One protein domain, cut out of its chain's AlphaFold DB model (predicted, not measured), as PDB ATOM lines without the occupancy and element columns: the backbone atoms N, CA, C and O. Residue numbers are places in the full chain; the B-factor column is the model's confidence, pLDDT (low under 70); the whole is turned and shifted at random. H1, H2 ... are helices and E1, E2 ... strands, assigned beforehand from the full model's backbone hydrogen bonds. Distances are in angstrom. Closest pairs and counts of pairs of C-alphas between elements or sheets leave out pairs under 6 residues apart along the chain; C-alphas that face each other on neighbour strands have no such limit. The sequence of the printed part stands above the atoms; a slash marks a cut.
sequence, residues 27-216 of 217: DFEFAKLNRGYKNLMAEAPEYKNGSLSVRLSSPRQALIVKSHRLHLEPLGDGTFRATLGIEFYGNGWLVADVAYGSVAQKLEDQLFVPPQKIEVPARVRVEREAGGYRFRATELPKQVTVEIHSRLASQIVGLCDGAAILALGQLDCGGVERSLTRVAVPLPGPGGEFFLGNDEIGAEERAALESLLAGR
ATOM      1  N   ASP A  27     148.822 110.697 146.976       91.56
ATOM      2  CA  ASP A  27     149.357 112.013 147.309       91.56
ATOM      3  C   ASP A  27     148.532 112.693 148.409       91.56
ATOM      4  O   ASP A  27     147.305 112.597 148.434       91.56
ATOM      5  N   PHE A  28     149.221 113.410 149.293       91.88
ATOM      6  CA  PHE A  28     148.654 114.195 150.387       91.88
ATOM      7  C   PHE A  28     149.299 115.584 150.418       91.88
ATOM      8  O   PHE A  28     150.506 115.701 150.212       91.88
ATOM      9  N   GLU A  29     148.524 116.633 150.698       88.81
ATOM     10  CA  GLU A  29     149.016 118.024 150.701       88.81
ATOM     11  C   GLU A  29     148.869 118.741 152.052       88.81
ATOM     12  O   GLU A  29     149.320 119.878 152.164       88.81
ATOM     13  N   PHE A  30     148.221 118.116 153.047       88.69
ATOM     14  CA  PHE A  30     148.010 118.576 154.432       88.69
ATOM     15  C   PHE A  30     148.055 120.097 154.604       88.69
ATOM     16  O   PHE A  30     148.937 120.635 155.276       88.69
ATOM     17  N   ALA A  31     147.112 120.816 153.988       86.44
ATOM     18  CA  ALA A  31     147.230 122.259 153.732       86.44
ATOM     19  C   ALA A  31     147.605 123.119 154.960       86.44
ATOM     20  O   ALA A  31     148.254 124.153 154.822       86.44
ATOM     21  N   LYS A  32     147.249 122.683 156.175       86.69
ATOM     22  CA  LYS A  32     147.578 123.356 157.445       86.69
ATOM     23  C   LYS A  32     149.074 123.379 157.789       86.69
ATOM     24  O   LYS A  32     149.483 124.174 158.639       86.69
ATOM     25  N   LEU A  33     149.891 122.541 157.150       87.75
ATOM     26  CA  LEU A  33     151.352 122.561 157.272       87.75
ATOM     27  C   LEU A  33     152.005 123.605 156.347       87.75
ATOM     28  O   LEU A  33     153.174 123.940 156.549       87.75
ATOM     29  N   ASN A  34     151.263 124.169 155.382       89.81
ATOM     30  CA  ASN A  34     151.724 125.276 154.536       89.81
ATOM     31  C   ASN A  34     151.636 126.592 155.314       89.81
ATOM     32  O   ASN A  34     150.674 127.354 155.210       89.81
ATOM     33  N   ARG A  35     152.627 126.824 156.174       90.00
ATOM     34  CA  ARG A  35     152.676 127.974 157.080       90.00
ATOM     35  C   ARG A  35     154.100 128.476 157.287       90.00
ATOM     36  O   ARG A  35     155.075 127.895 156.812       90.00
ATOM     37  N   GLY A  36     154.204 129.592 158.004       87.81
ATOM     38  CA  GLY A  36     155.476 130.137 158.460       87.81
ATOM     39  C   GLY A  36     155.977 129.416 159.709       87.81
ATOM     40  O   GLY A  36     155.289 129.373 160.727       87.81
ATOM     41  N   TYR A  37     157.200 128.916 159.644       85.62
ATOM     42  CA  TYR A  37     157.937 128.319 160.745       85.62
ATOM     43  C   TYR A  37     159.055 129.258 161.170       85.62
ATOM     44  O   TYR A  37     159.732 129.855 160.333       85.62
ATOM     45  N   LYS A  38     159.258 129.406 162.478       84.94
ATOM     46  CA  LYS A  38     160.282 130.295 163.032       84.94
ATOM     47  C   LYS A  38     161.282 129.489 163.844       84.94
ATOM     48  O   LYS A  38     160.890 128.546 164.521       84.94
ATOM     49  N   ASN A  39     162.550 129.889 163.791       74.44
ATOM     50  CA  ASN A  39     163.619 129.360 164.648       74.44
ATOM     51  C   ASN A  39     163.821 127.832 164.542       74.44
ATOM     52  O   ASN A  39     164.106 127.171 165.534       74.44
ATOM     53  N   LEU A  40     163.678 127.272 163.333       67.81
ATOM     54  CA  LEU A  40     163.791 125.824 163.079       67.81
ATOM     55  C   LEU A  40     165.181 125.219 163.377       67.81
ATOM     56  O   LEU A  40     165.287 124.021 163.602       67.81
ATOM     57  N   MET A  41     166.241 126.026 163.350       64.94
ATOM     58  CA  MET A  41     167.635 125.614 163.526       64.94
ATOM     59  C   MET A  41     168.474 126.819 163.932       64.94
ATOM     60  O   MET A  41     168.507 127.808 163.209       64.94
ATOM     61  N   ALA A  42     169.166 126.725 165.061       59.75
ATOM     62  CA  ALA A  42     169.987 127.825 165.551       59.75
ATOM     63  C   ALA A  42     171.425 127.782 165.014       59.75
ATOM     64  O   ALA A  42     172.025 128.839 164.846       59.75
ATOM     65  N   GLU A  43     171.985 126.600 164.731       69.19
ATOM     66  CA  GLU A  43     173.431 126.442 164.521       69.19
ATOM     67  C   GLU A  43     173.766 125.388 163.462       69.19
ATOM     68  O   GLU A  43     173.222 124.284 163.477       69.19
ATOM     69  N   ALA A  44     174.688 125.725 162.560       69.44
ATOM     70  CA  ALA A  44     175.278 124.785 161.616       69.44
ATOM     71  C   ALA A  44     176.583 124.189 162.182       69.44
ATOM     72  O   ALA A  44     177.205 124.792 163.064       69.44
ATOM     73  N   PRO A  45     177.031 123.025 161.673       69.69
ATOM     74  CA  PRO A  45     178.333 122.469 162.027       69.69
ATOM     75  C   PRO A  45     179.468 123.466 161.757       69.69
ATOM     76  O   PRO A  45     179.455 124.183 160.757       69.69
ATOM     77  N   GLU A  46     180.460 123.496 162.645       78.19
ATOM     78  CA  GLU A  46     181.636 124.357 162.505       78.19
ATOM     79  C   GLU A  46     182.508 123.902 161.324       78.19
ATOM     80  O   GLU A  46     182.875 122.729 161.222       78.19
ATOM     81  N   TYR A  47     182.874 124.839 160.450       73.00
ATOM     82  CA  TYR A  47     183.847 124.615 159.386       73.00
ATOM     83  C   TYR A  47     185.253 124.934 159.904       73.00
ATOM     84  O   TYR A  47     185.497 126.035 160.398       73.00
ATOM     85  N   LYS A  48     186.188 123.989 159.771       75.31
ATOM     86  CA  LYS A  48     187.596 124.159 160.164       75.31
ATOM     87  C   LYS A  48     188.509 123.919 158.977       75.31
ATOM     88  O   LYS A  48     188.420 122.870 158.342       75.31
ATOM     89  N   ASN A  49     189.416 124.855 158.726       69.94
ATOM     90  CA  ASN A  49     190.475 124.706 157.739       69.94
ATOM     91  C   ASN A  49     191.775 125.349 158.243       69.94
ATOM     92  O   ASN A  49     191.915 126.571 158.262       69.94
ATOM     93  N   GLY A  50     192.724 124.524 158.694       74.00
ATOM     94  CA  GLY A  50     193.964 125.007 159.303       74.00
ATOM     95  C   GLY A  50     193.698 125.859 160.550       74.00
ATOM     96  O   GLY A  50     193.048 125.406 161.490       74.00
ATOM     97  N   SER A  51     194.202 127.095 160.554       74.88
ATOM     98  CA  SER A  51     193.994 128.083 161.622       74.88
ATOM     99  C   SER A  51     192.701 128.894 161.484       74.88
ATOM    100  O   SER A  51     192.456 129.748 162.334       74.88
ATOM    101  N   LEU A  52     191.909 128.660 160.428       76.19
ATOM    102  CA  LEU A  52     190.613 129.295 160.199       76.19
ATOM    103  C   LEU A  52     189.484 128.403 160.732       76.19
ATOM    104  O   LEU A  52     189.338 127.250 160.317       76.19
ATOM    105  N   SER A  53     188.641 128.958 161.596       80.94
ATOM    106  CA  SER A  53     187.376 128.354 162.016       80.94
ATOM    107  C   SER A  53     186.219 129.295 161.717       80.94
ATOM    108  O   SER A  53     186.284 130.477 162.050       80.94
ATOM    109  N   VAL A  54     185.152 128.768 161.122       79.50
ATOM    110  CA  VAL A  54     183.920 129.507 160.842       79.50
ATOM    111  C   VAL A  54     182.750 128.745 161.446       79.50
ATOM    112  O   VAL A  54     182.473 127.608 161.060       79.50
ATOM    113  N   ARG A  55     182.039 129.375 162.379       83.69
ATOM    114  CA  ARG A  55     180.792 128.854 162.940       83.69
ATOM    115  C   ARG A  55     179.633 129.714 162.474       83.69
ATOM    116  O   ARG A  55     179.649 130.927 162.648       83.69
ATOM    117  N   LEU A  56     178.627 129.073 161.887       79.38
ATOM    118  CA  LEU A  56     177.435 129.747 161.386       79.38
ATOM    119  C   LEU A  56     176.256 129.478 162.308       79.38
ATOM    120  O   LEU A  56     175.964 128.331 162.652       79.38
ATOM    121  N   SER A  57     175.555 130.540 162.670       82.12
ATOM    122  CA  SER A  57     174.320 130.471 163.435       82.12
ATOM    123  C   SER A  57     173.268 131.391 162.834       82.12
ATOM    124  O   SER A  57     173.581 132.428 162.256       82.12
ATOM    125  N   SER A  58     172.005 130.997 162.934       80.62
ATOM    126  CA  SER A  58     170.877 131.767 162.413       80.62
ATOM    127  C   SER A  58     169.814 131.917 163.507       80.62
ATOM    128  O   SER A  58     168.803 131.211 163.531       80.62
ATOM    129  N   PRO A  59     170.049 132.813 164.487       77.50
ATOM    130  CA  PRO A  59     169.225 132.907 165.694       77.50
ATOM    131  C   PRO A  59     167.813 133.433 165.421       77.50
ATOM    132  O   PRO A  59     166.908 133.249 166.234       77.50
ATOM    133  N   ARG A  60     167.616 134.126 164.296       83.81
ATOM    134  CA  ARG A  60     166.332 134.704 163.897       83.81
ATOM    135  C   ARG A  60     166.060 134.333 162.456       83.81
ATOM    136  O   ARG A  60     166.576 134.980 161.551       83.81
ATOM    137  N   GLN A  61     165.209 133.339 162.251       83.62
ATOM    138  CA  GLN A  61     164.839 132.889 160.914       83.62
ATOM    139  C   GLN A  61     163.359 132.575 160.813       83.62
ATOM    140  O   GLN A  61     162.746 132.073 161.758       83.62
ATOM    141  N   ALA A  62     162.810 132.863 159.642       87.06
ATOM    142  CA  ALA A  62     161.470 132.506 159.238       87.06
ATOM    143  C   ALA A  62     161.546 131.759 157.905       87.06
ATOM    144  O   ALA A  62     162.140 132.238 156.941       87.06
ATOM    145  N   LEU A  63     160.931 130.582 157.861       88.81
ATOM    146  CA  LEU A  63     160.799 129.763 156.667       88.81
ATOM    147  C   LEU A  63     159.314 129.584 156.384       88.81
ATOM    148  O   LEU A  63     158.553 129.174 157.255       88.81
ATOM    149  N   ILE A  64     158.893 129.935 155.182       91.94
ATOM    150  CA  ILE A  64     157.514 129.835 154.729       91.94
ATOM    151  C   ILE A  64     157.432 128.635 153.800       91.94
ATOM    152  O   ILE A  64     158.035 128.631 152.726       91.94
ATOM    153  N   VAL A  65     156.675 127.625 154.220       92.44
ATOM    154  CA  VAL A  65     156.310 126.505 153.353       92.44
ATOM    155  C   VAL A  65     155.127 126.953 152.510       92.44
ATOM    156  O   VAL A  65     154.038 127.189 153.032       92.44
ATOM    157  N   LYS A  66     155.362 127.112 151.209       92.38
ATOM    158  CA  LYS A  66     154.342 127.536 150.250       92.38
ATOM    159  C   LYS A  66     153.444 126.370 149.868       92.38
ATOM    160  O   LYS A  66     152.226 126.513 149.827       92.38
ATOM    161  N   SER A  67     154.060 125.234 149.573       92.81
ATOM    162  CA  SER A  67     153.363 124.006 149.229       92.81
ATOM    163  C   SER A  67     154.192 122.809 149.670       92.81
ATOM    164  O   SER A  67     155.422 122.870 149.739       92.81
ATOM    165  N   HIS A  68     153.522 121.704 149.964       92.75
ATOM    166  CA  HIS A  68     154.176 120.415 150.071       92.75
ATOM    167  C   HIS A  68     153.264 119.328 149.516       92.75
ATOM    168  O   HIS A  68     152.047 119.491 149.434       92.75
ATOM    169  N   ARG A  69     153.878 118.218 149.123       93.94
ATOM    170  CA  ARG A  69     153.189 117.021 148.664       93.94
ATOM    171  C   ARG A  69     153.907 115.802 149.205       93.94
ATOM    172  O   ARG A  69     155.088 115.607 148.930       93.94
ATOM    173  N   LEU A  70     153.188 114.997 149.970       93.44
ATOM    174  CA  LEU A  70     153.635 113.704 150.450       93.44
ATOM    175  C   LEU A  70     153.013 112.618 149.578       93.44
ATOM    176  O   LEU A  70     151.811 112.383 149.648       93.44
ATOM    177  N   HIS A  71     153.836 111.932 148.798       94.50
ATOM    178  CA  HIS A  71     153.436 110.708 148.120       94.50
ATOM    179  C   HIS A  71     153.706 109.511 149.032       94.50
ATOM    180  O   HIS A  71     154.833 109.365 149.503       94.50
ATOM    181  N   LEU A  72     152.709 108.658 149.275       93.00
ATOM    182  CA  LEU A  72     152.846 107.410 150.026       93.00
ATOM    183  C   LEU A  72     152.492 106.218 149.143       93.00
ATOM    184  O   LEU A  72     151.336 106.042 148.759       93.00
ATOM    185  N   GLU A  73     153.477 105.364 148.892       92.25
ATOM    186  CA  GLU A  73     153.326 104.100 148.179       92.25
ATOM    187  C   GLU A  73     153.469 102.931 149.176       92.25
ATOM    188  O   GLU A  73     154.518 102.794 149.818       92.25
ATOM    189  N   PRO A  74     152.432 102.096 149.364       90.50
ATOM    190  CA  PRO A  74     152.492 100.934 150.250       90.50
ATOM    191  C   PRO A  74     153.553  99.922 149.800       90.50
ATOM    192  O   PRO A  74     153.556  99.491 148.652       90.50
ATOM    193  N   LEU A  75     154.423  99.495 150.723       87.31
ATOM    194  CA  LEU A  75     155.432  98.453 150.473       87.31
ATOM    195  C   LEU A  75     155.082  97.097 151.111       87.31
ATOM    196  O   LEU A  75     155.761  96.111 150.842       87.31
ATOM    197  N   GLY A  76     154.046  97.044 151.956       78.00
ATOM    198  CA  GLY A  76     153.727  95.891 152.808       78.00
ATOM    199  C   GLY A  76     154.124  96.113 154.273       78.00
ATOM    200  O   GLY A  76     154.850  97.054 154.601       78.00
ATOM    201  N   ASP A  77     153.580  95.301 155.185       77.50
ATOM    202  CA  ASP A  77     153.909  95.286 156.627       77.50
ATOM    203  C   ASP A  77     153.768  96.636 157.366       77.50
ATOM    204  O   ASP A  77     154.389  96.891 158.401       77.50
ATOM    205  N   GLY A  78     152.933  97.531 156.829       78.56
ATOM    206  CA  GLY A  78     152.720  98.882 157.352       78.56
ATOM    207  C   GLY A  78     153.829  99.887 157.059       78.56
ATOM    208  O   GLY A  78     153.831 100.977 157.641       78.56
ATOM    209  N   THR A  79     154.729  99.532 156.146       89.12
ATOM    210  CA  THR A  79     155.794 100.389 155.637       89.12
ATOM    211  C   THR A  79     155.381 101.013 154.306       89.12
ATOM    212  O   THR A  79     154.708 100.386 153.484       89.12
ATOM    213  N   PHE A  80     155.812 102.249 154.087       91.69
ATOM    214  CA  PHE A  80     155.549 103.023 152.883       91.69
ATOM    215  C   PHE A  80     156.851 103.584 152.335       91.69
ATOM    216  O   PHE A  80     157.712 104.048 153.092       91.69
ATOM    217  N   ARG A  81     156.970 103.591 151.010       93.44
ATOM    218  CA  ARG A  81     157.877 104.500 150.323       93.44
ATOM    219  C   ARG A  81     157.207 105.865 150.334       93.44
ATOM    220  O   ARG A  81     156.077 106.009 149.878       93.44
ATOM    221  N   ALA A  82     157.896 106.835 150.908       93.56
ATOM    222  CA  ALA A  82     157.435 108.200 151.028       93.56
ATOM    223  C   ALA A  82     158.311 109.114 150.175       93.56
ATOM    224  O   ALA A  82     159.535 109.032 150.235       93.56
ATOM    225  N   THR A  83     157.694 110.018 149.427       93.94
ATOM    226  CA  THR A  83     158.409 111.116 148.771       93.94
ATOM    227  C   THR A  83     157.768 112.414 149.210       93.94
ATOM    228  O   THR A  83     156.608 112.670 148.893       93.94
ATOM    229  N   LEU A  84     158.512 113.223 149.963       93.12
ATOM    230  CA  LEU A  84     158.057 114.530 150.416       93.12
ATOM    231  C   LEU A  84     158.661 115.617 149.526       93.12
ATOM    232  O   LEU A  84     159.847 115.922 149.628       93.12
ATOM    233  N   GLY A  85     157.845 116.197 148.651       93.88
ATOM    234  CA  GLY A  85     158.183 117.416 147.925       93.88
ATOM    235  C   GLY A  85     157.792 118.638 148.747       93.88
ATOM    236  O   GLY A  85     156.645 118.728 149.169       93.88
ATOM    237  N   ILE A  86     158.709 119.578 148.968       93.31
ATOM    238  CA  ILE A  86     158.439 120.824 149.705       93.31
ATOM    239  C   ILE A  86     158.924 122.002 148.872       93.31
ATOM    240  O   ILE A  86     160.080 122.023 148.451       93.31
ATOM    241  N   GLU A  87     158.058 122.988 148.670       94.31
ATOM    242  CA  GLU A  87     158.402 124.296 148.124       94.31
ATOM    243  C   GLU A  87     158.397 125.322 149.258       94.31
ATOM    244  O   GLU A  87     157.384 125.524 149.940       94.31
ATOM    245  N   PHE A  88     159.526 125.988 149.464       93.56
ATOM    246  CA  PHE A  88     159.670 126.959 150.539       93.56
ATOM    247  C   PHE A  88     160.581 128.116 150.149       93.56
ATOM    248  O   PHE A  88     161.369 128.046 149.207       93.56
ATOM    249  N   TYR A  89     160.449 129.198 150.901       93.44
ATOM    250  CA  TYR A  89     161.313 130.369 150.854       93.44
ATOM    251  C   TYR A  89     161.391 130.960 152.253       93.44
ATOM    252  O   TYR A  89     160.632 130.587 153.147       93.44
ATOM    253  N   GLY A  90     162.303 131.890 152.479       91.44
ATOM    254  CA  GLY A  90     162.473 132.418 153.817       91.44
ATOM    255  C   GLY A  90     163.489 133.526 153.905       91.44
ATOM    256  O   GLY A  90     164.099 133.950 152.923       91.44
ATOM    257  N   ASN A  91     163.654 134.004 155.121       90.50
ATOM    258  CA  ASN A  91     164.612 135.031 155.454       90.50
ATOM    259  C   ASN A  91     165.032 134.912 156.916       90.50
ATOM    260  O   ASN A  91     164.353 134.308 157.748       90.50
ATOM    261  N   GLY A  92     166.158 135.521 157.246       87.75
ATOM    262  CA  GLY A  92     166.665 135.523 158.602       87.75
ATOM    263  C   GLY A  92     167.871 136.421 158.774       87.75
ATOM    264  O   GLY A  92     168.181 137.247 157.919       87.75
ATOM    265  N   TRP A  93     168.536 136.237 159.901       86.94
ATOM    266  CA  TRP A  93     169.830 136.817 160.210       86.94
ATOM    267  C   TRP A  93     170.828 135.689 160.351       86.94
ATOM    268  O   TRP A  93     170.613 134.799 161.170       86.94
ATOM    269  N   LEU A  94     171.895 135.746 159.565       85.56
ATOM    270  CA  LEU A  94     173.017 134.832 159.670       85.56
ATOM    271  C   LEU A  94     174.130 135.535 160.446       85.56
ATOM    272  O   LEU A  94     174.445 136.699 160.203       85.56
ATOM    273  N   VAL A  95     174.696 134.815 161.398       87.06
ATOM    274  CA  VAL A  95     175.803 135.231 162.244       87.06
ATOM    275  C   VAL A  95     176.945 134.262 161.976       87.06
ATOM    276  O   VAL A  95     176.779 133.050 162.117       87.06
ATOM    277  N   ALA A  96     178.094 134.793 161.578       85.25
ATOM    278  CA  ALA A  96     179.316 134.042 161.372       85.25
ATOM    279  C   ALA A  96     180.354 134.455 162.418       85.25
ATOM    280  O   ALA A  96     180.844 135.584 162.405       85.25
ATOM    281  N   ASP A  97     180.704 133.526 163.299       85.69
ATOM    282  CA  ASP A  97     181.862 133.667 164.173       85.69
ATOM    283  C   ASP A  97     183.080 133.123 163.420       85.69
ATOM    284  O   ASP A  97     183.178 131.923 163.149       85.69
ATOM    285  N   VAL A  98     183.984 134.019 163.032       83.31
ATOM    286  CA  VAL A  98     185.206 133.711 162.285       83.31
ATOM    287  C   VAL A  98     186.392 133.866 163.223       83.31
ATOM    288  O   VAL A  98     186.591 134.936 163.796       83.31
ATOM    289  N   ALA A  99     187.207 132.828 163.366       83.12
ATOM    290  CA  ALA A  99     188.465 132.909 164.097       83.12
ATOM    291  C   ALA A  99     189.635 132.532 163.188       83.12
ATOM    292  O   ALA A  99     189.568 131.547 162.457       83.12
ATOM    293  N   TYR A 100     190.701 133.326 163.246       77.94
ATOM    294  CA  TYR A 100     191.969 133.080 162.573       77.94
ATOM    295  C   TYR A 100     193.125 133.353 163.540       77.94
ATOM    296  O   TYR A 100     193.410 134.500 163.897       77.94
ATOM    297  N   GLY A 101     193.795 132.290 163.990       77.56
ATOM    298  CA  GLY A 101     194.840 132.402 165.011       77.56
ATOM    299  C   GLY A 101     194.293 133.004 166.314       77.56
ATOM    300  O   GLY A 101     193.388 132.443 166.921       77.56
ATOM    301  N   SER A 102     194.838 134.146 166.747       77.06
ATOM    302  CA  SER A 102     194.371 134.880 167.937       77.06
ATOM    303  C   SER A 102     193.291 135.929 167.645       77.06
ATOM    304  O   SER A 102     192.841 136.609 168.565       77.06
ATOM    305  N   VAL A 103     192.908 136.114 166.378       76.94
ATOM    306  CA  VAL A 103     191.901 137.097 165.967       76.94
ATOM    307  C   VAL A 103     190.555 136.396 165.850       76.94
ATOM    308  O   VAL A 103     190.434 135.407 165.135       76.94
ATOM    309  N   ALA A 104     189.540 136.924 166.530       83.38
ATOM    310  CA  ALA A 104     188.157 136.490 166.390       83.38
ATOM    311  C   ALA A 104     187.301 137.681 165.961       83.38
ATOM    312  O   ALA A 104     187.415 138.775 166.518       83.38
ATOM    313  N   GLN A 105     186.446 137.467 164.971       85.50
ATOM    314  CA  GLN A 105     185.531 138.463 164.450       85.50
ATOM    315  C   GLN A 105     184.147 137.850 164.301       85.50
ATOM    316  O   GLN A 105     183.986 136.730 163.822       85.50
ATOM    317  N   LYS A 106     183.141 138.628 164.684       87.12
ATOM    318  CA  LYS A 106     181.744 138.304 164.451       87.12
ATOM    319  C   LYS A 106     181.247 139.112 163.262       87.12
ATOM    320  O   LYS A 106     181.389 140.336 163.246       87.12
ATOM    321  N   LEU A 107     180.685 138.428 162.278       85.69
ATOM    322  CA  LEU A 107     180.054 139.028 161.113       85.69
ATOM    323  C   LEU A 107     178.569 138.693 161.133       85.69
ATOM    324  O   LEU A 107     178.179 137.579 161.473       85.69
ATOM    325  N   GLU A 108     177.738 139.655 160.766       88.69
ATOM    326  CA  GLU A 108     176.291 139.488 160.748       88.69
ATOM    327  C   GLU A 108     175.737 140.057 159.450       88.69
ATOM    328  O   GLU A 108     176.157 141.126 159.002       88.69
ATOM    329  N   ASP A 109     174.787 139.351 158.851       88.31
ATOM    330  CA  ASP A 109     174.103 139.819 157.653       88.31
ATOM    331  C   ASP A 109     172.705 139.218 157.537       88.31
ATOM    332  O   ASP A 109     172.333 138.250 158.211       88.31
ATOM    333  N   GLN A 110     171.921 139.795 156.635       86.50
ATOM    334  CA  GLN A 110     170.624 139.265 156.286       86.50
ATOM    335  C   GLN A 110     170.766 137.997 155.432       86.50
ATOM    336  O   GLN A 110     171.422 137.975 154.391       86.50
ATOM    337  N   LEU A 111     170.093 136.942 155.878       87.31
ATOM    338  CA  LEU A 111     169.932 135.684 155.168       87.31
ATOM    339  C   LEU A 111     168.668 135.748 154.319       87.31
ATOM    340  O   LEU A 111     167.586 136.050 154.829       87.31
ATOM    341  N   PHE A 112     168.782 135.391 153.048       89.38
ATOM    342  CA  PHE A 112     167.643 135.164 152.175       89.38
ATOM    343  C   PHE A 112     167.660 133.729 151.662       89.38
ATOM    344  O   PHE A 112     168.672 133.252 151.157       89.38
ATOM    345  N   VAL A 113     166.532 133.039 151.785       89.88
ATOM    346  CA  VAL A 113     166.333 131.699 151.235       89.88
ATOM    347  C   VAL A 113     165.431 131.863 150.012       89.88
ATOM    348  O   VAL A 113     164.234 132.130 150.189       89.88
ATOM    349  N   PRO A 114     165.971 131.766 148.782       90.94
ATOM    350  CA  PRO A 114     165.167 131.908 147.579       90.94
ATOM    351  C   PRO A 114     164.090 130.817 147.505       90.94
ATOM    352  O   PRO A 114     164.261 129.745 148.095       90.94
ATOM    353  N   PRO A 115     162.989 131.069 146.771       93.69
ATOM    354  CA  PRO A 115     162.012 130.037 146.461       93.69
ATOM    355  C   PRO A 115     162.689 128.841 145.802       93.69
ATOM    356  O   PRO A 115     163.247 128.957 144.711       93.69
ATOM    357  N   GLN A 116     162.639 127.699 146.476       93.31
ATOM    358  CA  GLN A 116     163.228 126.458 145.996       93.31
ATOM    359  C   GLN A 116     162.334 125.273 146.345       93.31
ATOM    360  O   GLN A 116     161.547 125.316 147.295       93.31
ATOM    361  N   LYS A 117     162.463 124.212 145.549       94.12
ATOM    362  CA  LYS A 117     161.764 122.948 145.751       94.12
ATOM    363  C   LYS A 117     162.785 121.865 146.069       94.12
ATOM    364  O   LYS A 117     163.733 121.680 145.311       94.12
ATOM    365  N   ILE A 118     162.556 121.137 147.154       92.69
ATOM    366  CA  ILE A 118     163.333 119.946 147.505       92.69
ATOM    367  C   ILE A 118     162.435 118.717 147.490       92.69
ATOM    368  O   ILE A 118     161.236 118.808 147.756       92.69
ATOM    369  N   GLU A 119     163.033 117.568 147.208       93.12
ATOM    370  CA  GLU A 119     162.376 116.270 147.307       93.12
ATOM    371  C   GLU A 119     163.162 115.404 148.284       93.12
ATOM    372  O   GLU A 119     164.365 115.191 148.135       93.12
ATOM    373  N   VAL A 120     162.471 114.942 149.321       91.75
ATOM    374  CA  VAL A 120     163.043 114.126 150.385       91.75
ATOM    375  C   VAL A 120     162.459 112.724 150.256       91.75
ATOM    376  O   VAL A 120     161.319 112.495 150.675       91.75
ATOM    377  N   PRO A 121     163.198 111.779 149.650       92.88
ATOM    378  CA  PRO A 121     162.791 110.386 149.646       92.88
ATOM    379  C   PRO A 121     162.960 109.811 151.053       92.88
ATOM    380  O   PRO A 121     163.954 110.070 151.727       92.88
ATOM    381  N   ALA A 122     162.000 109.012 151.490       92.38
ATOM    382  CA  ALA A 122     162.017 108.357 152.783       92.38
ATOM    383  C   ALA A 122     161.341 106.986 152.706       92.38
ATOM    384  O   ALA A 122     160.549 106.683 151.811       92.38
ATOM    385  N   ARG A 123     161.624 106.148 153.696       92.38
ATOM    386  CA  ARG A 123     160.817 104.972 154.006       92.38
ATOM    387  C   ARG A 123     160.268 105.163 155.402       92.38
ATOM    388  O   ARG A 123     161.032 105.428 156.327       92.38
ATOM    389  N   VAL A 124     158.952 105.078 155.539       92.94
ATOM    390  CA  VAL A 124     158.264 105.392 156.790       92.94
ATOM    391  C   VAL A 124     157.316 104.275 157.175       92.94
ATOM    392  O   VAL A 124     156.648 103.681 156.332       92.94
ATOM    393  N   ARG A 125     157.225 104.012 158.470       92.00
ATOM    394  CA  ARG A 125     156.156 103.221 159.061       92.00
ATOM    395  C   ARG A 125     155.120 104.179 159.620       92.00
ATOM    396  O   ARG A 125     155.470 105.084 160.377       92.00
ATOM    397  N   VAL A 126     153.866 103.993 159.222       90.88
ATOM    398  CA  VAL A 126     152.761 104.852 159.668       90.88
ATOM    399  C   VAL A 126     151.879 104.066 160.621       90.88
ATOM    400  O   VAL A 126     151.414 102.973 160.284       90.88
ATOM    401  N   GLU A 127     151.636 104.612 161.803       90.19
ATOM    402  CA  GLU A 127     150.814 103.996 162.839       90.19
ATOM    403  C   GLU A 127     149.752 104.984 163.316       90.19
ATOM    404  O   GLU A 127     149.990 106.187 163.416       90.19
ATOM    405  N   ARG A 128     148.544 104.475 163.563       89.62
ATOM    406  CA  ARG A 128     147.462 105.279 164.130       89.62
ATOM    407  C   ARG A 128     147.659 105.356 165.636       89.62
ATOM    408  O   ARG A 128     147.813 104.321 166.277       89.62
ATOM    409  N   GLU A 129     147.563 106.557 166.189       90.69
ATOM    410  CA  GLU A 129     147.666 106.790 167.628       90.69
ATOM    411  C   GLU A 129     146.517 107.659 168.142       90.69
ATOM    412  O   GLU A 129     145.711 108.199 167.376       90.69
ATOM    413  N   ALA A 130     146.418 107.783 169.466       88.69
ATOM    414  CA  ALA A 130     145.468 108.695 170.081       88.69
ATOM    415  C   ALA A 130     145.771 110.132 169.624       88.69
ATOM    416  O   ALA A 130     146.855 110.654 169.860       88.69
ATOM    417  N   GLY A 131     144.807 110.764 168.954       88.56
ATOM    418  CA  GLY A 131     144.930 112.151 168.504       88.56
ATOM    419  C   GLY A 131     145.597 112.364 167.142       88.56
ATOM    420  O   GLY A 131     145.667 113.517 166.725       88.56
ATOM    421  N   GLY A 132     146.028 111.319 166.421       92.56
ATOM    422  CA  GLY A 132     146.651 111.503 165.105       92.56
ATOM    423  C   GLY A 132     147.367 110.275 164.542       92.56
ATOM    424  O   GLY A 132     146.950 109.131 164.747       92.56
ATOM    425  N   TYR A 133     148.453 110.533 163.815       92.06
ATOM    426  CA  TYR A 133     149.260 109.521 163.136       92.06
ATOM    427  C   TYR A 133     150.737 109.709 163.449       92.06
ATOM    428  O   TYR A 133     151.275 110.809 163.330       92.06
ATOM    429  N   ARG A 134     151.406 108.612 163.798       92.00
ATOM    430  CA  ARG A 134     152.851 108.577 163.986       92.00
ATOM    431  C   ARG A 134     153.524 108.076 162.717       92.00
ATOM    432  O   ARG A 134     153.203 107.000 162.216       92.00
ATOM    433  N   PHE A 135     154.484 108.848 162.230       91.56
ATOM    434  CA  PHE A 135     155.373 108.504 161.131       91.56
ATOM    435  C   PHE A 135     156.755 108.224 161.713       91.56
ATOM    436  O   PHE A 135     157.410 109.125 162.231       91.56
ATOM    437  N   ARG A 136     157.214 106.976 161.626       92.06
ATOM    438  CA  ARG A 136     158.574 106.591 162.012       92.06
ATOM    439  C   ARG A 136     159.399 106.368 160.756       92.06
ATOM    440  O   ARG A 136     159.108 105.453 159.987       92.06
ATOM    441  N   ALA A 137     160.420 107.188 160.538       90.44
ATOM    442  CA  ALA A 137     161.303 107.039 159.392       90.44
ATOM    443  C   ALA A 137     162.256 105.857 159.608       90.44
ATOM    444  O   ALA A 137     163.095 105.883 160.502       90.44
ATOM    445  N   THR A 138     162.145 104.813 158.792       89.75
ATOM    446  CA  THR A 138     163.113 103.707 158.765       89.75
ATOM    447  C   THR A 138     164.308 104.054 157.885       89.75
ATOM    448  O   THR A 138     165.432 103.679 158.194       89.75
ATOM    449  N   GLU A 139     164.072 104.807 156.808       89.12
ATOM    450  CA  GLU A 139     165.119 105.356 155.946       89.12
ATOM    451  C   GLU A 139     164.836 106.840 155.725       89.12
ATOM    452  O   GLU A 139     163.738 107.209 155.310       89.12
ATOM    453  N   LEU A 140     165.825 107.685 156.012       89.00
ATOM    454  CA  LEU A 140     165.769 109.126 155.792       89.00
ATOM    455  C   LEU A 140     167.179 109.626 155.448       89.00
ATOM    456  O   LEU A 140     168.147 109.154 156.058       89.00
ATOM    457  N   PRO A 141     167.332 110.574 154.507       86.06
ATOM    458  CA  PRO A 141     168.601 111.241 154.275       86.06
ATOM    459  C   PRO A 141     169.107 111.882 155.567       86.06
ATOM    460  O   PRO A 141     168.327 112.366 156.384       86.06
ATOM    461  N   LYS A 142     170.427 111.906 155.758       85.19
ATOM    462  CA  LYS A 142     171.041 112.523 156.947       85.19
ATOM    463  C   LYS A 142     170.904 114.045 156.955       85.19
ATOM    464  O   LYS A 142     170.897 114.662 158.013       85.19
ATOM    465  N   GLN A 143     170.825 114.640 155.771       84.19
ATOM    466  CA  GLN A 143     170.770 116.079 155.579       84.19
ATOM    467  C   GLN A 143     170.081 116.408 154.260       84.19
ATOM    468  O   GLN A 143     170.077 115.591 153.335       84.19
ATOM    469  N   VAL A 144     169.558 117.625 154.168       85.56
ATOM    470  CA  VAL A 144     169.097 118.238 152.921       85.56
ATOM    471  C   VAL A 144     169.926 119.478 152.645       85.56
ATOM    472  O   VAL A 144     170.307 120.200 153.566       85.56
ATOM    473  N   THR A 145     170.233 119.716 151.379       86.12
ATOM    474  CA  THR A 145     170.971 120.908 150.970       86.12
ATOM    475  C   THR A 145     169.979 122.017 150.667       86.12
ATOM    476  O   THR A 145     169.065 121.818 149.869       86.12
ATOM    477  N   VAL A 146     170.170 123.172 151.296       86.12
ATOM    478  CA  VAL A 146     169.347 124.366 151.098       86.12
ATOM    479  C   VAL A 146     170.223 125.474 150.544       86.12
ATOM    480  O   VAL A 146     171.277 125.782 151.107       86.12
ATOM    481  N   GLU A 147     169.793 126.072 149.440       87.69
ATOM    482  CA  GLU A 147     170.473 127.232 148.872       87.69
ATOM    483  C   GLU A 147     170.102 128.488 149.660       87.69
ATOM    484  O   GLU A 147     168.931 128.714 149.982       87.69
ATOM    485  N   ILE A 148     171.114 129.286 149.992       86.19
ATOM    486  CA  ILE A 148     170.978 130.523 150.752       86.19
ATOM    487  C   ILE A 148     171.774 131.652 150.106       86.19
ATOM    488  O   ILE A 148     172.851 131.445 149.552       86.19
ATOM    489  N   HIS A 149     171.253 132.870 150.199       86.88
ATOM    490  CA  HIS A 149     171.904 134.082 149.726       86.88
ATOM    491  C   HIS A 149     172.210 134.994 150.919       86.88
ATOM    492  O   HIS A 149     171.313 135.366 151.678       86.88
ATOM    493  N   SER A 150     173.480 135.369 151.065       83.31
ATOM    494  CA  SER A 150     173.968 136.366 152.019       83.31
ATOM    495  C   SER A 150     175.258 136.988 151.478       83.31
ATOM    496  O   SER A 150     176.009 136.347 150.744       83.31
ATOM    497  N   ARG A 151     175.537 138.238 151.851       83.25
ATOM    498  CA  ARG A 151     176.809 138.920 151.588       83.25
ATOM    499  C   ARG A 151     177.936 138.431 152.504       83.25
ATOM    500  O   ARG A 151     179.084 138.800 152.278       83.25
ATOM    501  N   LEU A 152     177.655 137.586 153.503       80.38
ATOM    502  CA  LEU A 152     178.692 137.003 154.365       80.38
ATOM    503  C   LEU A 152     179.696 136.163 153.583       80.38
ATOM    504  O   LEU A 152     180.876 136.186 153.915       80.38
ATOM    505  N   ALA A 153     179.259 135.478 152.521       73.25
ATOM    506  CA  ALA A 153     180.150 134.708 151.658       73.25
ATOM    507  C   ALA A 153     181.286 135.577 151.100       73.25
ATOM    508  O   ALA A 153     182.453 135.264 151.310       73.25
ATOM    509  N   SER A 154     180.963 136.716 150.482       74.62
ATOM    510  CA  SER A 154     181.976 137.607 149.910       74.62
ATOM    511  C   SER A 154     182.829 138.309 150.971       74.62
ATOM    512  O   SER A 154     184.021 138.512 150.752       74.62
ATOM    513  N   GLN A 155     182.260 138.638 152.137       78.81
ATOM    514  CA  GLN A 155     183.018 139.215 153.253       78.81
ATOM    515  C   GLN A 155     184.042 138.226 153.823       78.81
ATOM    516  O   GLN A 155     185.199 138.587 154.030       78.81
ATOM    517  N   ILE A 156     183.636 136.973 154.044       75.81
ATOM    518  CA  ILE A 156     184.508 135.925 154.586       75.81
ATOM    519  C   ILE A 156     185.563 135.522 153.554       75.81
ATOM    520  O   ILE A 156     186.720 135.347 153.926       75.81
ATOM    521  N   VAL A 157     185.206 135.429 152.269       75.62
ATOM    522  CA  VAL A 157     186.177 135.172 151.193       75.62
ATOM    523  C   VAL A 157     187.213 136.291 151.123       75.62
ATOM    524  O   VAL A 157     188.397 135.990 151.112       75.62
ATOM    525  N   GLY A 158     186.817 137.566 151.209       74.50
ATOM    526  CA  GLY A 158     187.776 138.678 151.238       74.50
ATOM    527  C   GLY A 158     188.756 138.619 152.421       74.50
ATOM    528  O   GLY A 158     189.943 138.904 152.259       74.50
ATOM    529  N   LEU A 159     188.289 138.198 153.603       73.94
ATOM    530  CA  LEU A 159     189.158 137.949 154.763       73.94
ATOM    531  C   LEU A 159     190.073 136.735 154.541       73.94
ATOM    532  O   LEU A 159     191.250 136.774 154.899       73.94
ATOM    533  N   CYS A 160     189.537 135.673 153.940       73.88
ATOM    534  CA  CYS A 160     190.267 134.451 153.627       73.88
ATOM    535  C   CYS A 160     191.371 134.704 152.593       73.88
ATOM    536  O   CYS A 160     192.493 134.263 152.808       73.88
ATOM    537  N   ASP A 161     191.102 135.480 151.543       73.38
ATOM    538  CA  ASP A 161     192.081 135.862 150.522       73.38
ATOM    539  C   ASP A 161     193.200 136.726 151.122       73.38
ATOM    540  O   ASP A 161     194.384 136.473 150.891       73.38
ATOM    541  N   GLY A 162     192.847 137.699 151.973       69.75
ATOM    542  CA  GLY A 162     193.824 138.497 152.719       69.75
ATOM    543  C   GLY A 162     194.713 137.644 153.633       69.75
ATOM    544  O   GLY A 162     195.925 137.858 153.708       69.75
ATOM    545  N   ALA A 163     194.134 136.636 154.288       68.00
ATOM    546  CA  ALA A 163     194.868 135.684 155.115       68.00
ATOM    547  C   ALA A 163     195.691 134.684 154.282       68.00
ATOM    548  O   ALA A 163     196.791 134.325 154.691       68.00
ATOM    549  N   ALA A 164     195.219 134.264 153.106       65.31
ATOM    550  CA  ALA A 164     195.901 133.316 152.225       65.31
ATOM    551  C   ALA A 164     197.215 133.887 151.675       65.31
ATOM    552  O   ALA A 164     198.192 133.145 151.548       65.31
ATOM    553  N   ILE A 165     197.264 135.203 151.429       66.31
ATOM    554  CA  ILE A 165     198.493 135.933 151.080       66.31
ATOM    555  C   ILE A 165     199.541 135.801 152.198       66.31
ATOM    556  O   ILE A 165     200.724 135.618 151.919       66.31
ATOM    557  N   LEU A 166     199.113 135.848 153.464       63.00
ATOM    558  CA  LEU A 166     199.987 135.711 154.636       63.00
ATOM    559  C   LEU A 166     200.316 134.244 154.973       63.00
ATOM    560  O   LEU A 166     201.380 133.964 155.518       63.00
ATOM    561  N   ALA A 167     199.420 133.314 154.640       60.78
ATOM    562  CA  ALA A 167     199.513 131.885 154.943       60.78
ATOM    563  C   ALA A 167     200.064 131.030 153.782       60.78
ATOM    564  O   ALA A 167     199.893 129.811 153.781       60.78
ATOM    565  N   LEU A 168     200.705 131.650 152.781       59.09
ATOM    566  CA  LEU A 168     201.330 130.971 151.634       59.09
ATOM    567  C   LEU A 168     200.374 130.020 150.875       59.09
ATOM    568  O   LEU A 168     200.788 128.965 150.398       59.09
ATOM    569  N   GLY A 169     199.092 130.382 150.762       60.03
ATOM    570  CA  GLY A 169     198.120 129.651 149.938       60.03
ATOM    571  C   GLY A 169     197.559 128.349 150.530       60.03
ATOM    572  O   GLY A 169     196.997 127.549 149.789       60.03
ATOM    573  N   GLN A 170     197.675 128.114 151.842       62.59
ATOM    574  CA  GLN A 170     197.138 126.903 152.491       62.59
ATOM    575  C   GLN A 170     195.628 126.946 152.818       62.59
ATOM    576  O   GLN A 170     195.101 125.985 153.376       62.59
ATOM    577  N   LEU A 171     194.918 128.032 152.493       65.31
ATOM    578  CA  LEU A 171     193.491 128.198 152.798       65.31
ATOM    579  C   LEU A 171     192.615 127.880 151.571       65.31
ATOM    580  O   LEU A 171     192.786 128.474 150.511       65.31
ATOM    581  N   ASP A 172     191.640 126.976 151.727       69.62
ATOM    582  CA  ASP A 172     190.622 126.670 150.700       69.62
ATOM    583  C   ASP A 172     189.431 127.630 150.830       69.62
ATOM    584  O   ASP A 172     188.370 127.289 151.366       69.62
ATOM    585  N   CYS A 173     189.616 128.859 150.348       71.19
ATOM    586  CA  CYS A 173     188.581 129.894 150.383       71.19
ATOM    587  C   CYS A 173     187.368 129.544 149.492       71.19
ATOM    588  O   CYS A 173     186.238 129.917 149.809       71.19
ATOM    589  N   GLY A 174     187.559 128.734 148.441       68.31
ATOM    590  CA  GLY A 174     186.466 128.250 147.588       68.31
ATOM    591  C   GLY A 174     185.582 127.189 148.262       68.31
ATOM    592  O   GLY A 174     184.393 127.065 147.959       68.31
ATOM    593  N   GLY A 175     186.122 126.403 149.197       68.69
ATOM    594  CA  GLY A 175     185.343 125.531 150.083       68.69
ATOM    595  C   GLY A 175     184.460 126.309 151.065       68.69
ATOM    596  O   GLY A 175     183.307 125.926 151.298       68.69
ATOM    597  N   VAL A 176     184.970 127.429 151.582       69.94
ATOM    598  CA  VAL A 176     184.238 128.333 152.481       69.94
ATOM    599  C   VAL A 176     183.058 128.981 151.753       69.94
ATOM    600  O   VAL A 176     181.929 128.896 152.230       69.94
ATOM    601  N   GLU A 177     183.274 129.529 150.554       72.75
ATOM    602  CA  GLU A 177     182.207 130.136 149.746       72.75
ATOM    603  C   GLU A 177     181.064 129.153 149.435       72.75
ATOM    604  O   GLU A 177     179.881 129.466 149.610       72.75
ATOM    605  N   ARG A 178     181.400 127.919 149.037       71.25
ATOM    606  CA  ARG A 178     180.402 126.867 148.772       71.25
ATOM    607  C   ARG A 178     179.580 126.520 150.011       71.25
ATOM    608  O   ARG A 178     178.376 126.305 149.903       71.25
ATOM    609  N   SER A 179     180.214 126.498 151.180       68.88
ATOM    610  CA  SER A 179     179.540 126.200 152.451       68.88
ATOM    611  C   SER A 179     178.641 127.353 152.923       68.88
ATOM    612  O   SER A 179     177.681 127.128 153.656       68.88
ATOM    613  N   LEU A 180     178.925 128.585 152.482       73.44
ATOM    614  CA  LEU A 180     178.163 129.799 152.807       73.44
ATOM    615  C   LEU A 180     177.010 130.087 151.834       73.44
ATOM    616  O   LEU A 180     176.155 130.916 152.132       73.44
ATOM    617  N   THR A 181     176.975 129.406 150.689       78.56
ATOM    618  CA  THR A 181     175.897 129.492 149.684       78.56
ATOM    619  C   THR A 181     174.961 128.285 149.723       78.56
ATOM    620  O   THR A 181     173.786 128.394 149.371       78.56
ATOM    621  N   ARG A 182     175.451 127.126 150.182       81.44
ATOM    622  CA  ARG A 182     174.667 125.900 150.361       81.44
ATOM    623  C   ARG A 182     174.844 125.348 151.764       81.44
ATOM    624  O   ARG A 182     175.906 124.839 152.109       81.44
ATOM    625  N   VAL A 183     173.771 125.385 152.546       78.44
ATOM    626  CA  VAL A 183     173.768 124.871 153.917       78.44
ATOM    627  C   VAL A 183     173.220 123.452 153.929       78.44
ATOM    628  O   VAL A 183     172.134 123.181 153.417       78.44
ATOM    629  N   ALA A 184     173.973 122.540 154.540       80.06
ATOM    630  CA  ALA A 184     173.492 121.208 154.867       80.06
ATOM    631  C   ALA A 184     172.649 121.276 156.146       80.06
ATOM    632  O   ALA A 184     173.183 121.443 157.242       80.06
ATOM    633  N   VAL A 185     171.333 121.150 156.005       79.06
ATOM    634  CA  VAL A 185     170.406 121.107 157.137       79.06
ATOM    635  C   VAL A 185     170.278 119.656 157.601       79.06
ATOM    636  O   VAL A 185     169.808 118.822 156.818       79.06
ATOM    637  N   PRO A 186     170.695 119.315 158.834       76.75
ATOM    638  CA  PRO A 186     170.551 117.968 159.363       76.75
ATOM    639  C   PRO A 186     169.072 117.591 159.496       76.75
ATOM    640  O   PRO A 186     168.252 118.360 159.995       76.75
ATOM    641  N   LEU A 187     168.746 116.376 159.070       80.25
ATOM    642  CA  LEU A 187     167.469 115.727 159.357       80.25
ATOM    643  C   LEU A 187     167.643 114.804 160.576       80.25
ATOM    644  O   LEU A 187     168.764 114.369 160.843       80.25
ATOM    645  N   PRO A 188     166.566 114.436 161.299       72.50
ATOM    646  CA  PRO A 188     166.649 113.581 162.493       72.50
ATOM    647  C   PRO A 188     167.179 112.156 162.230       72.50
ATOM    648  O   PRO A 188     167.287 111.361 163.160       72.50
ATOM    649  N   GLY A 189     167.548 111.835 160.985       71.81
ATOM    650  CA  GLY A 189     168.129 110.558 160.595       71.81
ATOM    651  C   GLY A 189     167.134 109.392 160.642       71.81
ATOM    652  O   GLY A 189     165.934 109.584 160.866       71.81
ATOM    653  N   PRO A 190     167.612 108.160 160.388       72.69
ATOM    654  CA  PRO A 190     166.802 106.958 160.546       72.69
ATOM    655  C   PRO A 190     166.420 106.760 162.019       72.69
ATOM    656  O   PRO A 190     167.246 106.920 162.915       72.69
ATOM    657  N   GLY A 191     165.161 106.412 162.263       75.19
ATOM    658  CA  GLY A 191     164.552 106.349 163.593       75.19
ATOM    659  C   GLY A 191     163.852 107.641 164.021       75.19
ATOM    660  O   GLY A 191     163.171 107.628 165.044       75.19
ATOM    661  N   GLY A 192     163.963 108.725 163.241       80.50
ATOM    662  CA  GLY A 192     163.214 109.956 163.479       80.50
ATOM    663  C   GLY A 192     161.706 109.704 163.516       80.50
ATOM    664  O   GLY A 192     161.153 109.031 162.639       80.50
ATOM    665  N   GLU A 193     161.044 110.241 164.538       85.81
ATOM    666  CA  GLU A 193     159.594 110.171 164.699       85.81
ATOM    667  C   GLU A 193     158.964 111.537 164.438       85.81
ATOM    668  O   GLU A 193     159.435 112.562 164.930       85.81
ATOM    669  N   PHE A 194     157.871 111.532 163.685       87.19
ATOM    670  CA  PHE A 194     157.051 112.701 163.415       87.19
ATOM    671  C   PHE A 194     155.607 112.370 163.771       87.19
ATOM    672  O   PHE A 194     155.109 111.291 163.446       87.19
ATOM    673  N   PHE A 195     154.933 113.298 164.438       90.44
ATOM    674  CA  PHE A 195     153.528 113.156 164.785       90.44
ATOM    675  C   PHE A 195     152.705 114.149 163.975       90.44
ATOM    676  O   PHE A 195     153.016 115.337 163.961       90.44
ATOM    677  N   LEU A 196     151.665 113.648 163.316       90.50
ATOM    678  CA  LEU A 196     150.695 114.449 162.587       90.50
ATOM    679  C   LEU A 196     149.375 114.433 163.359       90.50
ATOM    680  O   LEU A 196     148.685 113.407 163.401       90.50
ATOM    681  N   GLY A 197     149.052 115.558 163.994       90.81
ATOM    682  CA  GLY A 197     147.848 115.711 164.805       90.81
ATOM    683  C   GLY A 197     146.578 115.765 163.960       90.81
ATOM    684  O   GLY A 197     146.577 116.254 162.833       90.81
ATOM    685  N   ASN A 198     145.456 115.291 164.501       89.56
ATOM    686  CA  ASN A 198     144.153 115.368 163.827       89.56
ATOM    687  C   ASN A 198     143.712 116.812 163.539       89.56
ATOM    688  O   ASN A 198     142.935 117.052 162.619       89.56
ATOM    689  N   ASP A 199     144.186 117.769 164.330       89.44
ATOM    690  CA  ASP A 199     143.974 119.197 164.130       89.44
ATOM    691  C   ASP A 199     144.738 119.743 162.918       89.44
ATOM    692  O   ASP A 199     144.332 120.766 162.366       89.44
ATOM    693  N   GLU A 200     145.769 119.043 162.444       87.25
ATOM    694  CA  GLU A 200     146.572 119.407 161.274       87.25
ATOM    695  C   GLU A 200     146.101 118.735 159.973       87.25
ATOM    696  O   GLU A 200     146.546 119.117 158.893       87.25
ATOM    697  N   ILE A 201     145.145 117.804 160.050       89.38
ATOM    698  CA  ILE A 201     144.645 117.022 158.909       89.38
ATOM    699  C   ILE A 201     143.201 117.426 158.574       89.38
ATOM    700  O   ILE A 201     142.373 117.655 159.460       89.38
ATOM    701  N   GLY A 202     142.869 117.525 157.286       88.19
ATOM    702  CA  GLY A 202     141.494 117.670 156.808       88.19
ATOM    703  C   GLY A 202     140.679 116.376 156.939       88.19
ATOM    704  O   GLY A 202     141.218 115.273 156.992       88.19
ATOM    705  N   ALA A 203     139.347 116.470 156.967       88.81
ATOM    706  CA  ALA A 203     138.494 115.280 157.094       88.81
ATOM    707  C   ALA A 203     138.688 114.279 155.935       88.81
ATOM    708  O   ALA A 203     138.733 113.071 156.169       88.81
ATOM    709  N   GLU A 204     138.849 114.787 154.711       88.06
ATOM    710  CA  GLU A 204     139.082 113.982 153.506       88.06
ATOM    711  C   GLU A 204     140.455 113.303 153.526       88.06
ATOM    712  O   GLU A 204     140.552 112.096 153.314       88.06
ATOM    713  N   GLU A 205     141.509 114.048 153.863       89.00
ATOM    714  CA  GLU A 205     142.877 113.529 153.984       89.00
ATOM    715  C   GLU A 205     142.959 112.447 155.064       89.00
ATOM    716  O   GLU A 205     143.581 111.403 154.866       89.00
ATOM    717  N   ARG A 206     142.261 112.658 156.188       89.31
ATOM    718  CA  ARG A 206     142.150 111.665 157.254       89.31
ATOM    719  C   ARG A 206     141.473 110.398 156.745       89.31
ATOM    720  O   ARG A 206     142.001 109.316 156.969       89.31
ATOM    721  N   ALA A 207     140.343 110.507 156.046       89.12
ATOM    722  CA  ALA A 207     139.660 109.347 155.474       89.12
ATOM    723  C   ALA A 207     140.532 108.613 154.435       89.12
ATOM    724  O   ALA A 207     140.569 107.382 154.413       89.12
ATOM    725  N   ALA A 208     141.280 109.354 153.614       87.88
ATOM    726  CA  ALA A 208     142.207 108.794 152.636       87.88
ATOM    727  C   ALA A 208     143.370 108.041 153.300       87.88
ATOM    728  O   ALA A 208     143.723 106.950 152.838       87.88
ATOM    729  N   LEU A 209     143.921 108.584 154.391       88.38
ATOM    730  CA  LEU A 209     144.965 107.938 155.181       88.38
ATOM    731  C   LEU A 209     144.411 106.701 155.896       88.38
ATOM    732  O   LEU A 209     145.000 105.634 155.795       88.38
ATOM    733  N   GLU A 210     143.237 106.788 156.527       88.88
ATOM    734  CA  GLU A 210     142.575 105.631 157.148       88.88
ATOM    735  C   GLU A 210     142.320 104.509 156.134       88.88
ATOM    736  O   GLU A 210     142.609 103.353 156.426       88.88
ATOM    737  N   SER A 211     141.858 104.836 154.925       87.06
ATOM    738  CA  SER A 211     141.664 103.875 153.831       87.06
ATOM    739  C   SER A 211     142.975 103.196 153.420       87.06
ATOM    740  O   SER A 211     143.007 101.979 153.232       87.06
ATOM    741  N   LEU A 212     144.061 103.964 153.327       85.06
ATOM    742  CA  LEU A 212     145.387 103.467 152.963       85.06
ATOM    743  C   LEU A 212     146.000 102.593 154.075       85.06
ATOM    744  O   LEU A 212     146.710 101.630 153.795       85.06
ATOM    745  N   LEU A 213     145.673 102.875 155.338       84.38
ATOM    746  CA  LEU A 213     146.050 102.056 156.492       84.38
ATOM    747  C   LEU A 213     145.155 100.819 156.669       84.38
ATOM    748  O   LEU A 213     145.622  99.814 157.198       84.38
ATOM    749  N   ALA A 214     143.884 100.875 156.264       80.00
ATOM    750  CA  ALA A 214     142.926  99.776 156.389       80.00
ATOM    751  C   ALA A 214     143.164  98.663 155.360       80.00
ATOM    752  O   ALA A 214     142.977  97.498 155.697       80.00
ATOM    753  N   GLY A 215     143.676  98.992 154.167       65.75
ATOM    754  CA  GLY A 215     144.141  98.012 153.168       65.75
ATOM    755  C   GLY A 215     145.348  97.163 153.607       65.75
ATOM    756  O   GLY A 215     145.925  96.445 152.799       65.75
ATOM    757  N   ARG A 216     145.751  97.283 154.875       60.69
ATOM    758  CA  ARG A 216     146.825  96.552 155.553       60.69
ATOM    759  C   ARG A 216     146.312  95.323 156.328       60.69
ATOM    760  O   ARG A 216     147.138  94.584 156.856       60.69
TER     761      ARG A 216
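Overview. This is residues 27 to 216 of the 217 residues of an uncharacterized protein of Holophagales bacterium (UniProt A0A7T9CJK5). Look first for one long, twisted sheet whose three long strands, E3, E4 and E5, run side by side and bend on their way, while E6 lies beside residues 122 to 129 of E5 and E9 lies beside E6, on the side away from E5. The helical hairpin H1 and H2 covers part of the sheet toward one end of the rod-like outline, H3 sits at the other end, and the two-stranded ribbon E7 and E8 lies between them, with E7 beside E5. The printed part has 190 residues, with three named helices and nine named strands in the order E1 E2 E3 E4 E5 E6 E7 H1 H2 E8 E9 H3, and the class is mixed, helices and strands. The large sheet is branched, with antiparallel neighbour pairs. The whole is loose, with a radius of gyration of the C-alphas of 20.7 A, and spans 67 by 28 by 24 A.

Along the chain. Find C-alpha 52 at (190.613, 129.295, 160.199); from there E3 runs through residues 52 to 76, 50.3 A long, and bends by 92 degrees at residue 62. E4, residues 79 to 100, covers 49.2 A and bends by 85 degrees at residue 91. E5, residues 103 to 129, is the longest strand with 27 residues; it covers 53.6 A, bends by 90 degrees at residue 126 and ends at C-alpha 129 at (147.666, 106.790, 167.628). The same sheet holds E1 at residues 36 to 38, E2 at residues 47 to 49, E6 at residues 132 to 139, 21.5 A long, and E9 at residues 193 to 197. The second sheet is E7, residues 143 to 147, with E8, residues 182 to 186. H1 is residues 152 to 166, 21.3 A long, H2 is residues 173 to 181, 12.7 A, and H3 is residues 203 to 214, 16.1 A, ending at C-alpha 214 at (142.926, 99.776, 156.389).

Arrangement. Start at E3, which has E1 and E2 on one side and E4 on the other side. N 37 and O 63 of E1 and E3 are 2.8 A apart, and N 47 and O 54 of E2 and E3 are 2.9 A apart, both within hydrogen-bond range. E2, E3, E4, E5 and E6 form a meander, each strand the antiparallel neighbour of the one before. Within range are N 69 and O 85 of E3 and E4, 2.8 A, N 96 and O 107 of E4 and E5, 2.8 A, N 125 and O 136 of E5 and E6, 2.8 A, and N 135 and O 194 of E6 and E9, 2.8 A. E7 and E8 are antiparallel, with N 144 and O 185 2.9 A apart; the closest C-alphas of E5 and E7 are those of Val 113 and Glu 147, 6.5 A. H1 is on the large sheet at a height of 10.0 A, over E4, slantwise to the strands at 52 degrees on the local plane. H2 is on the same face, over none of the strands. H1 and H2, a helical hairpin, touch at Ala 153 and Glu 177, their closest C-alphas, 5.4 A, with a shallow tilt of 10 degrees, opposite ways. H3 is on the sheet at a height of 7.3 A, over none of the strands, but only just: 2 of its 12 C-alphas fall on E5. H3 and E3 are near each other, and H1 and H3 are apart. Every O i to N i+4 pair is within hydrogen-bond range in H2 and H3, and 10 of 11 are in H1.

Size, cuts and confidence. The two C-alphas farthest apart are those of Leu 166 and Ala 214, 67.5 A. The printed part has no cut and no long link; E1 to E2, H1 to H2 and E8 to E9 are short, and the other links are tight. Look also at residues 27 to 28, which pair antiparallel with residues 70 to 71 of E3. The mean pLDDT of the printed part is 83.2; 24 residues are under 70, among them residues 40 to 45 and residues 162 to 172.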